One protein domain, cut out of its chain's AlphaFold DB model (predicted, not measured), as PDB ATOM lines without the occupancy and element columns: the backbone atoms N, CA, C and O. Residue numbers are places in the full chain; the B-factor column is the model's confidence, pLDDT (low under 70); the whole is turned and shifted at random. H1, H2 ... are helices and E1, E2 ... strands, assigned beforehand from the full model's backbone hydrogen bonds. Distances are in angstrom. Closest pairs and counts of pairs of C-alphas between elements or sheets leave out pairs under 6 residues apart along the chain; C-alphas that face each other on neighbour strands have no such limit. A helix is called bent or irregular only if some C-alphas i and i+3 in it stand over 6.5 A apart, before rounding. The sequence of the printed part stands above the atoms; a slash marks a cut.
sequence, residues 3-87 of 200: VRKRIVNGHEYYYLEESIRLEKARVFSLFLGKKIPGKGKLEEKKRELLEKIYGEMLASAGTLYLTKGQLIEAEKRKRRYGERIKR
ATOM      1  N   VAL A   3      13.433 -11.504 -39.487       89.19
ATOM      2  CA  VAL A   3      12.322 -11.210 -40.393       89.19
ATOM      3  C   VAL A   3      12.672  -9.941 -41.161       89.19
ATOM      4  O   VAL A   3      13.052  -8.938 -40.559       89.19
ATOM      5  N   ARG A   4      12.575  -9.986 -42.488       90.81
ATOM      6  CA  ARG A   4      12.810  -8.850 -43.376       90.81
ATOM      7  C   ARG A   4      11.570  -8.588 -44.215       90.81
ATOM      8  O   ARG A   4      10.971  -9.511 -44.763       90.81
ATOM      9  N   LYS A   5      11.210  -7.314 -44.327       91.94
ATOM     10  CA  LYS A   5      10.172  -6.832 -45.231       91.94
ATOM     11  C   LYS A   5      10.777  -6.597 -46.617       91.94
ATOM     12  O   LYS A   5      11.861  -6.019 -46.722       91.94
ATOM     13  N   ARG A   6      10.102  -7.058 -47.667       89.94
ATOM     14  CA  ARG A   6      10.461  -6.824 -49.071       89.94
ATOM     15  C   ARG A   6       9.220  -6.390 -49.844       89.94
ATOM     16  O   ARG A   6       8.125  -6.872 -49.562       89.94
ATOM     17  N   ILE A   7       9.409  -5.500 -50.811       87.50
ATOM     18  CA  ILE A   7       8.366  -5.105 -51.758       87.50
ATOM     19  C   ILE A   7       8.599  -5.910 -53.034       87.50
ATOM     20  O   ILE A   7       9.696  -5.870 -53.590       87.50
ATOM     21  N   VAL A   8       7.594  -6.663 -53.468       83.19
ATOM     22  CA  VAL A   8       7.630  -7.452 -54.705       83.19
ATOM     23  C   VAL A   8       6.385  -7.090 -55.503       83.19
ATOM     24  O   VAL A   8       5.276  -7.245 -54.999       83.19
ATOM     25  N   ASN A   9       6.569  -6.562 -56.717       80.88
ATOM     26  CA  ASN A   9       5.484  -6.111 -57.601       80.88
ATOM     27  C   ASN A   9       4.478  -5.168 -56.906       80.88
ATOM     28  O   ASN A   9       3.270  -5.349 -57.011       80.88
ATOM     29  N   GLY A  10       4.974  -4.195 -56.129       85.19
ATOM     30  CA  GLY A  10       4.140  -3.213 -55.419       85.19
ATOM     31  C   GLY A  10       3.445  -3.730 -54.151       85.19
ATOM     32  O   GLY A  10       2.794  -2.956 -53.454       85.19
ATOM     33  N   HIS A  11       3.609  -5.008 -53.802       83.94
ATOM     34  CA  HIS A  11       3.032  -5.596 -52.597       83.94
ATOM     35  C   HIS A  11       4.087  -5.880 -51.528       83.94
ATOM     36  O   HIS A  11       5.209  -6.302 -51.813       83.94
ATOM     37  N   GLU A  12       3.705  -5.656 -50.271       89.19
ATOM     38  CA  GLU A  12       4.570  -5.883 -49.118       89.19
ATOM     39  C   GLU A  12       4.488  -7.326 -48.629       89.19
ATOM     40  O   GLU A  12       3.409  -7.857 -48.343       89.19
ATOM     41  N   TYR A  13       5.656  -7.940 -48.474       92.88
ATOM     42  CA  TYR A  13       5.787  -9.305 -47.999       92.88
ATOM     43  C   TYR A  13       6.884  -9.437 -46.953       92.88
ATOM     44  O   TYR A  13       7.881  -8.709 -46.949       92.88
ATOM     45  N   TYR A  14       6.712 -10.422 -46.079       92.00
ATOM     46  CA  TYR A  14       7.669 -10.768 -45.044       92.00
ATOM     47  C   TYR A  14       8.410 -12.049 -45.416       92.00
ATOM     48  O   TYR A  14       7.820 -13.024 -45.880       92.00
ATOM     49  N   TYR A  15       9.714 -12.044 -45.173       92.50
ATOM     50  CA  TYR A  15      10.599 -13.185 -45.359       92.50
ATOM     51  C   TYR A  15      11.376 -13.436 -44.074       92.50
ATOM     52  O   TYR A  15      11.826 -12.498 -43.419       92.50
ATOM     53  N   LEU A  16      11.567 -14.700 -43.719       91.88
ATOM     54  CA  LEU A  16      12.545 -15.102 -42.723       91.88
ATOM     55  C   LEU A  16      13.875 -15.317 -43.435       91.88
ATOM     56  O   LEU A  16      13.952 -16.141 -44.339       91.88
ATOM     57  N   GLU A  17      14.909 -14.583 -43.041       91.38
ATOM     58  CA  GLU A  17      16.237 -14.663 -43.642       91.38
ATOM     59  C   GLU A  17      17.283 -15.142 -42.635       91.38
ATOM     60  O   GLU A  17      17.297 -14.727 -41.469       91.38
ATOM     61  N   GLU A  18      18.212 -15.959 -43.122       85.62
ATOM     62  CA  GLU A  18      19.458 -16.289 -42.443       85.62
ATOM     63  C   GLU A  18      20.630 -16.130 -43.403       85.62
ATOM     64  O   GLU A  18      20.624 -16.682 -44.500       85.62
ATOM     65  N   SER A  19      21.650 -15.390 -42.975       79.31
ATOM     66  CA  SER A  19      22.920 -15.328 -43.693       79.31
ATOM     67  C   SER A  19      23.889 -16.323 -43.077       79.31
ATOM     68  O   SER A  19      24.107 -16.297 -41.863       79.31
ATOM     69  N   ILE A  20      24.467 -17.186 -43.904       71.50
ATOM     70  CA  ILE A  20      25.487 -18.148 -43.495       71.50
ATOM     71  C   ILE A  20      26.726 -17.917 -44.341       71.50
ATOM     72  O   ILE A  20      26.657 -17.766 -45.561       71.50
ATOM     73  N   ARG A  21      27.874 -17.867 -43.668       54.44
ATOM     74  CA  ARG A  21      29.177 -17.669 -44.291       54.44
ATOM     75  C   ARG A  21      29.955 -18.975 -44.200       54.44
ATOM     76  O   ARG A  21      30.351 -19.370 -43.109       54.44
ATOM     77  N   LEU A  22      30.105 -19.633 -45.346       54.75
ATOM     78  CA  LEU A  22      31.034 -20.746 -45.540       54.75
ATOM     79  C   LEU A  22      32.308 -20.181 -46.179       54.75
ATOM     80  O   LEU A  22      33.197 -19.740 -45.465       54.75
ATOM     81  N   GLU A  23      32.319 -20.045 -47.507       46.88
ATOM     82  CA  GLU A  23      33.374 -19.346 -48.263       46.88
ATOM     83  C   GLU A  23      32.920 -17.947 -48.717       46.88
ATOM     84  O   GLU A  23      33.625 -16.952 -48.551       46.88
ATOM     85  N   LYS A  24      31.679 -17.847 -49.217       51.44
ATOM     86  CA  LYS A  24      30.971 -16.597 -49.542       51.44
ATOM     87  C   LYS A  24      29.682 -16.513 -48.727       51.44
ATOM     88  O   LYS A  24      29.088 -17.535 -48.385       51.44
ATOM     89  N   ALA A  25      29.252 -15.299 -48.383       67.00
ATOM     90  CA  ALA A  25      28.005 -15.106 -47.649       67.00
ATOM     91  C   ALA A  25      26.811 -15.494 -48.535       67.00
ATOM     92  O   ALA A  25      26.602 -14.900 -49.592       67.00
ATOM     93  N   ARG A  26      26.025 -16.481 -48.099       75.56
ATOM     94  CA  ARG A  26      24.780 -16.905 -48.749       75.56
ATOM     95  C   ARG A  26      23.600 -16.572 -47.850       75.56
ATOM     96  O   ARG A  26      23.638 -16.838 -46.650       75.56
ATOM     97  N   VAL A  27      22.552 -15.994 -48.433       83.44
ATOM     98  CA  VAL A  27      21.317 -15.654 -47.718       83.44
ATOM     99  C   VAL A  27      20.243 -16.667 -48.082       83.44
ATOM    100  O   VAL A  27      19.800 -16.721 -49.226       83.44
ATOM    101  N   PHE A  28      19.807 -17.440 -47.096       85.56
ATOM    102  CA  PHE A  28      18.665 -18.332 -47.212       85.56
ATOM    103  C   PHE A  28      17.417 -17.585 -46.764       85.56
ATOM    104  O   PHE A  28      17.420 -16.945 -45.711       85.56
ATOM    105  N   SER A  29      16.355 -17.659 -47.560       89.75
ATOM    106  CA  SER A  29      15.093 -16.983 -47.267       89.75
ATOM    107  C   SER A  29      13.902 -17.923 -47.362       89.75
ATOM    108  O   SER A  29      13.835 -18.752 -48.273       89.75
ATOM    109  N   LEU A  30      12.935 -17.726 -46.468       92.38
ATOM    110  CA  LEU A  30      11.651 -18.411 -46.463       92.38
ATOM    111  C   LEU A  30      10.511 -17.392 -46.442       92.38
ATOM    112  O   LEU A  30      10.529 -16.454 -45.648       92.38
ATOM    113  N   PHE A  31       9.533 -17.554 -47.330       90.56
ATOM    114  CA  PHE A  31       8.397 -16.640 -47.434       90.56
ATOM    115  C   PHE A  31       7.427 -16.827 -46.262       90.56
ATOM    116  O   PHE A  31       7.010 -17.945 -45.966       90.56
ATOM    117  N   LEU A  32       7.057 -15.727 -45.602       89.06
ATOM    118  CA  LEU A  32       6.138 -15.724 -44.460       89.06
ATOM    119  C   LEU A  32       4.728 -15.223 -44.816       89.06
ATOM    120  O   LEU A  32       3.812 -15.408 -44.019       89.06
ATOM    121  N   GLY A  33       4.538 -14.611 -45.989       87.88
ATOM    122  CA  GLY A  33       3.260 -14.023 -46.405       87.88
ATOM    123  C   GLY A  33       3.186 -12.503 -46.230       87.88
ATOM    124  O   GLY A  33       4.192 -11.826 -46.021       87.88
ATOM    125  N   LYS A  34       1.965 -11.956 -46.326       88.94
ATOM    126  CA  LYS A  34       1.667 -10.513 -46.176       88.94
ATOM    127  C   LYS A  34       1.695 -10.018 -44.722       88.94
ATOM    128  O   LYS A  34       1.672  -8.819 -44.481       88.94
ATOM    129  N   LYS A  35       1.708 -10.926 -43.743       87.81
ATOM    130  CA  LYS A  35       1.760 -10.620 -42.306       87.81
ATOM    131  C   LYS A  35       2.769 -11.537 -41.627       87.81
ATOM    132  O   LYS A  35       2.977 -12.662 -42.075       87.81
ATOM    133  N   ILE A  36       3.368 -11.066 -40.537       88.62
ATOM    134  CA  ILE A  36       4.247 -11.897 -39.710       88.62
ATOM    135  C   ILE A  36       3.374 -12.935 -38.984       88.62
ATOM    136  O   ILE A  36       2.415 -12.547 -38.314       88.62
ATOM    137  N   PRO A  37       3.659 -14.243 -39.115       86.81
ATOM    138  CA  PRO A  37       2.890 -15.279 -38.439       86.81
ATOM    139  C   PRO A  37       3.055 -15.197 -36.915       86.81
ATOM    140  O   PRO A  37       4.076 -14.733 -36.406       86.81
ATOM    141  N   GLY A  38       2.053 -15.691 -36.180       87.06
ATOM    142  CA  GLY A  38       2.100 -15.778 -34.720       87.06
ATOM    143  C   GLY A  38       3.277 -16.620 -34.210       87.06
ATOM    144  O   GLY A  38       3.833 -17.444 -34.937       87.06
ATOM    145  N   LYS A  39       3.645 -16.430 -32.936       85.19
ATOM    146  CA  LYS A  39       4.895 -16.934 -32.334       85.19
ATOM    147  C   LYS A  39       5.152 -18.431 -32.581       85.19
ATOM    148  O   LYS A  39       6.254 -18.785 -32.982       85.19
ATOM    149  N   GLY A  40       4.141 -19.290 -32.415       83.88
ATOM    150  CA  GLY A  40       4.274 -20.738 -32.646       83.88
ATOM    151  C   GLY A  40       4.595 -21.093 -34.103       83.88
ATOM    152  O   GLY A  40       5.562 -21.801 -34.374       83.88
ATOM    153  N   LYS A  41       3.850 -20.515 -35.052       85.50
ATOM    154  CA  LYS A  41       4.043 -20.739 -36.493       85.50
ATOM    155  C   LYS A  41       5.344 -20.111 -37.007       85.50
ATOM    156  O   LYS A  41       5.969 -20.630 -37.925       85.50
ATOM    157  N   LEU A  42       5.799 -19.014 -36.397       86.81
ATOM    158  CA  LEU A  42       7.104 -18.426 -36.702       86.81
ATOM    159  C   LEU A  42       8.263 -19.342 -36.276       86.81
ATOM    160  O   LEU A  42       9.248 -19.443 -37.004       86.81
ATOM    161  N   GLU A  43       8.159 -20.018 -35.128       83.50
ATOM    162  CA  GLU A  43       9.165 -21.001 -34.701       83.50
ATOM    163  C   GLU A  43       9.206 -22.229 -35.615       83.50
ATOM    164  O   GLU A  43      10.288 -22.722 -35.934       83.50
ATOM    165  N   GLU A  44       8.054 -22.681 -36.104       85.62
ATOM    166  CA  GLU A  44       7.980 -23.730 -37.123       85.62
ATOM    167  C   GLU A  44       8.705 -23.302 -38.411       85.62
ATOM    168  O   GLU A  44       9.609 -23.996 -38.875       85.62
ATOM    169  N   LYS A  45       8.426 -22.090 -38.913       87.50
ATOM    170  CA  LYS A  45       9.115 -21.531 -40.088       87.50
ATOM    171  C   LYS A  45      10.624 -21.353 -39.892       87.50
ATOM    172  O   LYS A  45      11.383 -21.478 -40.853       87.50
ATOM    173  N   LYS A  46      11.090 -21.090 -38.664       85.25
ATOM    174  CA  LYS A  46      12.527 -21.078 -38.339       85.25
ATOM    175  C   LYS A  46      13.154 -22.464 -38.444       85.25
ATOM    176  O   LYS A  46      14.263 -22.568 -38.966       85.25
ATOM    177  N   ARG A  47      12.470 -23.513 -37.974       82.56
ATOM    178  CA  ARG A  47      12.948 -24.900 -38.126       82.56
ATOM    179  C   ARG A  47      12.987 -25.314 -39.591       82.56
ATOM    180  O   ARG A  47      14.000 -25.844 -40.023       82.56
ATOM    181  N   GLU A  48      11.956 -24.977 -40.357       87.50
ATOM    182  CA  GLU A  48      11.896 -25.254 -41.798       87.50
ATOM    183  C   GLU A  48      13.058 -24.584 -42.550       87.50
ATOM    184  O   GLU A  48      13.769 -25.223 -43.327       87.50
ATOM    185  N   LEU A  49      13.329 -23.303 -42.266       86.88
ATOM    186  CA  LEU A  49      14.465 -22.602 -42.865       86.88
ATOM    187  C   LEU A  49      15.807 -23.224 -42.446       86.88
ATOM    188  O   LEU A  49      16.712 -23.314 -43.272       86.88
ATOM    189  N   LEU A  50      15.943 -23.660 -41.189       80.31
ATOM    190  CA  LEU A  50      17.125 -24.387 -40.714       80.31
ATOM    191  C   LEU A  50      17.331 -25.698 -41.476       80.31
ATOM    192  O   LEU A  50      18.443 -25.975 -41.907       80.31
ATOM    193  N   GLU A  51      16.284 -26.497 -41.654       82.06
ATOM    194  CA  GLU A  51      16.373 -27.758 -42.393       82.06
ATOM    195  C   GLU A  51      16.747 -27.535 -43.854       82.06
ATOM    196  O   GLU A  51      17.633 -28.223 -44.357       82.06
ATOM    197  N   LYS A  52      16.169 -26.517 -44.504       83.56
ATOM    198  CA  LYS A  52      16.552 -26.118 -45.864       83.56
ATOM    199  C   LYS A  52      18.029 -25.737 -45.954       83.56
ATOM    200  O   LYS A  52      18.746 -26.220 -46.827       83.56
ATOM    201  N   ILE A  53      18.483 -24.892 -45.029       77.88
ATOM    202  CA  ILE A  53      19.887 -24.495 -44.893       77.88
ATOM    203  C   ILE A  53      20.782 -25.731 -44.803       77.88
ATOM    204  O   ILE A  53      21.758 -25.843 -45.541       77.88
ATOM    205  N   TYR A  54      20.444 -26.669 -43.919       71.62
ATOM    206  CA  TYR A  54      21.246 -27.866 -43.710       71.62
ATOM    207  C   TYR A  54      21.217 -28.800 -44.913       71.62
ATOM    208  O   TYR A  54      22.269 -29.288 -45.313       71.62
ATOM    209  N   GLY A  55      20.053 -29.019 -45.522       73.19
ATOM    210  CA  GLY A  55      19.918 -29.839 -46.721       73.19
ATOM    211  C   GLY A  55      20.810 -29.340 -47.859       73.19
ATOM    212  O   GLY A  55      21.561 -30.124 -48.436       73.19
ATOM    213  N   GLU A  56      20.796 -28.032 -48.126       73.50
ATOM    214  CA  GLU A  56      21.601 -27.422 -49.192       73.50
ATOM    215  C   GLU A  56      23.100 -27.345 -48.846       73.50
ATOM    216  O   GLU A  56      23.946 -27.642 -49.692       73.50
ATOM    217  N   MET A  57      23.460 -26.991 -47.605       64.38
ATOM    218  CA  MET A  57      24.865 -26.951 -47.168       64.38
ATOM    219  C   MET A  57      25.525 -28.334 -47.225       64.38
ATOM    220  O   MET A  57      26.696 -28.449 -47.572       64.38
ATOM    221  N   LEU A  58      24.775 -29.391 -46.909       60.97
ATOM    222  CA  LEU A  58      25.284 -30.761 -46.810       60.97
ATOM    223  C   LEU A  58      25.194 -31.554 -48.115       60.97
ATOM    224  O   LEU A  58      25.707 -32.667 -48.181       60.97
ATOM    225  N   ALA A  59      24.538 -31.014 -49.143       61.44
ATOM    226  CA  ALA A  59      24.539 -31.600 -50.483       61.44
ATOM    227  C   ALA A  59      25.864 -31.355 -51.229       61.44
ATOM    228  O   ALA A  59      26.193 -32.105 -52.139       61.44
ATOM    229  N   SER A  60      26.617 -30.319 -50.838       52.81
ATOM    230  CA  SER A  60      27.877 -29.912 -51.487       52.81
ATOM    231  C   SER A  60      29.136 -30.220 -50.670       52.81
ATOM    232  O   SER A  60      30.236 -30.198 -51.217       52.81
ATOM    233  N   ALA A  61      29.000 -30.529 -49.378       54.06
ATOM    234  CA  ALA A  61      30.122 -30.921 -48.538       54.06
ATOM    235  C   ALA A  61      30.386 -32.424 -48.699       54.06
ATOM    236  O   ALA A  61      29.542 -33.240 -48.332       54.06
ATOM    237  N   GLY A  62      31.558 -32.798 -49.219       53.41
ATOM    238  CA  GLY A  62      32.017 -34.185 -49.176       53.41
ATOM    239  C   GLY A  62      32.091 -34.647 -47.722       53.41
ATOM    240  O   GLY A  62      32.977 -34.237 -46.974       53.41
ATOM    241  N   THR A  63      31.135 -35.464 -47.285       55.41
ATOM    242  CA  THR A  63      31.090 -36.002 -45.923       55.41
ATOM    243  C   THR A  63      32.068 -37.166 -45.801       55.41
ATOM    244  O   THR A  63      31.656 -38.319 -45.763       55.41
ATOM    245  N   LEU A  64      33.370 -36.871 -45.784       56.31
ATOM    246  CA  LEU A  64      34.417 -37.886 -45.599       56.31
ATOM    247  C   LEU A  64      34.400 -38.485 -44.184       56.31
ATOM    248  O   LEU A  64      34.667 -39.669 -44.024       56.31
ATOM    249  N   TYR A  65      34.065 -37.680 -43.165       61.66
ATOM    250  CA  TYR A  65      34.246 -38.064 -41.754       61.66
ATOM    251  C   TYR A  65      33.023 -37.849 -40.853       61.66
ATOM    252  O   TYR A  65      32.934 -38.456 -39.791       61.66
ATOM    253  N   LEU A  66      32.083 -36.980 -41.239       68.00
ATOM    254  CA  LEU A  66      30.910 -36.644 -40.427       68.00
ATOM    255  C   LEU A  66      29.631 -36.848 -41.227       68.00
ATOM    256  O   LEU A  66      29.508 -36.361 -42.347       68.00
ATOM    257  N   THR A  67      28.647 -37.509 -40.627       69.12
ATOM    258  CA  THR A  67      27.320 -37.673 -41.220       69.12
ATOM    259  C   THR A  67      26.559 -36.344 -41.259       69.12
ATOM    260  O   THR A  67      26.798 -35.427 -40.464       69.12
ATOM    261  N   LYS A  68      25.559 -36.254 -42.145       65.56
ATOM    262  CA  LYS A  68      24.654 -35.094 -42.225       65.56
ATOM    263  C   LYS A  68      24.012 -34.764 -40.872       65.56
ATOM    264  O   LYS A  68      23.966 -33.601 -40.478       65.56
ATOM    265  N   GLY A  69      23.568 -35.784 -40.133       67.19
ATOM    266  CA  GLY A  69      22.983 -35.619 -38.801       67.19
ATOM    267  C   GLY A  69      23.963 -35.024 -37.783       67.19
ATOM    268  O   GLY A  69      23.591 -34.124 -37.030       67.19
ATOM    269  N   GLN A  70      25.230 -35.454 -37.806       72.62
ATOM    270  CA  GLN A  70      26.275 -34.913 -36.928       72.62
ATOM    271  C   GLN A  70      26.564 -33.435 -37.216       72.62
ATOM    272  O   GLN A  70      26.720 -32.649 -36.283       72.62
ATOM    273  N   LEU A  71      26.571 -33.032 -38.489       69.38
ATOM    274  CA  LEU A  71      26.791 -31.636 -38.880       69.38
ATOM    275  C   LEU A  71      25.625 -30.726 -38.466       69.38
ATOM    276  O   LEU A  71      25.847 -29.630 -37.946       69.38
ATOM    277  N   ILE A  72      24.386 -31.202 -38.617       69.00
ATOM    278  CA  ILE A  72      23.189 -30.504 -38.123       69.00
ATOM    279  C   ILE A  72      23.268 -30.312 -36.608       69.00
ATOM    280  O   ILE A  72      23.009 -29.218 -36.100       69.00
ATOM    281  N   GLU A  73      23.614 -31.366 -35.870       76.31
ATOM    282  CA  GLU A  73      23.698 -31.294 -34.414       76.31
ATOM    283  C   GLU A  73      24.835 -30.374 -33.953       76.31
ATOM    284  O   GLU A  73      24.645 -29.589 -33.021       76.31
ATOM    285  N   ALA A  74      25.981 -30.383 -34.637       74.50
ATOM    286  CA  ALA A  74      27.081 -29.461 -34.366       74.50
ATOM    287  C   ALA A  74      26.655 -27.990 -34.529       74.50
ATOM    288  O   ALA A  74      26.890 -27.173 -33.634       74.50
ATOM    289  N   GLU A  75      25.954 -27.644 -35.612       72.19
ATOM    290  CA  GLU A  75      25.471 -26.272 -35.815       72.19
ATOM    291  C   GLU A  75      24.363 -25.900 -34.810       72.19
ATOM    292  O   GLU A  75      24.367 -24.790 -34.267       72.19
ATOM    293  N   LYS A  76      23.449 -26.823 -34.470       75.88
ATOM    294  CA  LYS A  76      22.465 -26.608 -33.390       75.88
ATOM    295  C   LYS A  76      23.161 -26.301 -32.061       75.88
ATOM    296  O   LYS A  76      22.777 -25.350 -31.376       75.88
ATOM    297  N   ARG A  77      24.203 -27.059 -31.700       81.94
ATOM    298  CA  ARG A  77      25.010 -26.823 -30.489       81.94
ATOM    299  C   ARG A  77      25.688 -25.460 -30.521       81.94
ATOM    300  O   ARG A  77      25.566 -24.713 -29.552       81.94
ATOM    301  N   LYS A  78      26.318 -25.103 -31.641       81.25
ATOM    302  CA  LYS A  78      26.950 -23.794 -31.844       81.25
ATOM    303  C   LYS A  78      25.962 -22.644 -31.644       81.25
ATOM    304  O   LYS A  78      26.272 -21.689 -30.936       81.25
ATOM    305  N   ARG A  79      24.753 -22.744 -32.208       76.62
ATOM    306  CA  ARG A  79      23.696 -21.729 -32.047       76.62
ATOM    307  C   ARG A  79      23.236 -21.604 -30.599       76.62
ATOM    308  O   ARG A  79      23.237 -20.497 -30.066       76.62
ATOM    309  N   ARG A  80      22.916 -22.727 -29.940       84.50
ATOM    310  CA  ARG A  80      22.524 -22.746 -28.516       84.50
ATOM    311  C   ARG A  80      23.608 -22.135 -27.626       84.50
ATOM    312  O   ARG A  80      23.305 -21.325 -26.752       84.50
ATOM    313  N   TYR A  81      24.869 -22.481 -27.875       87.19
ATOM    314  CA  TYR A  81      26.007 -21.906 -27.162       87.19
ATOM    315  C   TYR A  81      26.115 -20.395 -27.407       87.19
ATOM    316  O   TYR A  81      26.181 -19.627 -26.449       87.19
ATOM    317  N   GLY A  82      26.037 -19.947 -28.663       83.88
ATOM    318  CA  GLY A  82      26.089 -18.527 -29.014       83.88
ATOM    319  C   GLY A  82      24.975 -17.701 -28.363       83.88
ATOM    320  O   GLY A  82      25.228 -16.599 -27.881       83.88
ATOM    321  N   GLU A  83      23.753 -18.228 -28.288       85.75
ATOM    322  CA  GLU A  83      22.653 -17.580 -27.566       85.75
ATOM    323  C   GLU A  83      22.905 -17.517 -26.058       85.75
ATOM    324  O   GLU A  83      22.688 -16.467 -25.451       85.75
ATOM    325  N   ARG A  84      23.406 -18.603 -25.455       87.94
ATOM    326  CA  ARG A  84      23.765 -18.635 -24.030       87.94
ATOM    327  C   ARG A  84      24.820 -17.585 -23.703       87.94
ATOM    328  O   ARG A  84      24.647 -16.838 -22.749       87.94
ATOM    329  N   ILE A  85      25.874 -17.498 -24.512       87.31
ATOM    330  CA  ILE A  85      26.966 -16.537 -24.329       87.31
ATOM    331  C   ILE A  85      26.472 -15.099 -24.508       87.31
ATOM    332  O   ILE A  85      26.821 -14.242 -23.707       87.31
ATOM    333  N   LYS A  86      25.605 -14.819 -25.491       85.38
ATOM    334  CA  LYS A  86      25.027 -13.474 -25.684       85.38
ATOM    335  C   LYS A  86      24.199 -12.984 -24.495       85.38
ATOM    336  O   LYS A  86      24.128 -11.779 -24.284       85.38
ATOM    337  N   ARG A  87      23.575 -13.894 -23.741       90.69
ATOM    338  CA  ARG A  87      22.817 -13.556 -22.523       90.69
ATOM    339  C   ARG A  87      23.719 -13.212 -21.335       90.69
ATOM    340  O   ARG A  87      23.227 -12.680 -20.346       90.69
TER     341      ARG A  87
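This is residues 3 to 87 of the 200 residues of an uncharacterized protein of uncultured archaeon (UniProt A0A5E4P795). A strongly twisted, three-stranded sheet has one long helix, H1, slanting over E2 and E3, and a second helix, H2, makes an open V with H1 and has no contact with the sheet. Residues 77 to 87 stick out free, of which 77 to 86 belong to H2. The printed part has 85 residues with three named strands and then two named helices, E1 E2 E3 H1 H2; the antiparallel sheet has the order E1, E2, E3, and the class is mixed. The whole is loose, with a radius of gyration of the C-alphas of 15.0 A, and elongated, spanning 47 by 31 by 20 A.

E1, residues 3 to 8, begins at C-alpha 3 (12.322, -11.210, -40.393) and is 15.5 A long. E2, residues 11 to 21, is 30.0 A long and bends by 52 degrees at residue 14. E3, residues 25 to 33, is 24.8 A long. H1, residues 39 to 60, measures 32.6 A; it is neither bent nor irregular, but only just: C-alphas 57 and 60 are 6.0 A apart. H2, residues 68 to 86, measures 27.2 A and ends at C-alpha 86 (25.027, -13.474, -25.684).

E1, E2 and E3 form a meander, each strand the antiparallel neighbour of the one before, in two hairpins. N 6 and O 13 are within hydrogen-bond range at 2.9 A, as are N 28 and O 18 at 2.8 A. H1 is on the sheet, as two layers, at a height over the sheet of 9.2 A; it runs slantwise to the strands, at 37 degrees to E3 on the local plane. The closest C-alphas of E3 and H1 are those of Leu 30 and Leu 49, 6.2 A apart. H1 and H2 are close but not clearly touching, the closest C-alphas being Leu 58 and Lys 68, 6.3 A, at a steep tilt of 50 degrees, opposite ways. H2 is apart from E1, E2 and E3. Every O i to N i+4 pair is within hydrogen-bond range in H2, and 17 of 18 in H1.

The two C-alphas farthest apart, of Gly 10 and Tyr 65, are 48.0 A apart. The printed part has no cut and no long link. The mean pLDDT of the printed part is 78.7; residues 21 to 25, 57 to 69 and 71 to 72 are under 70.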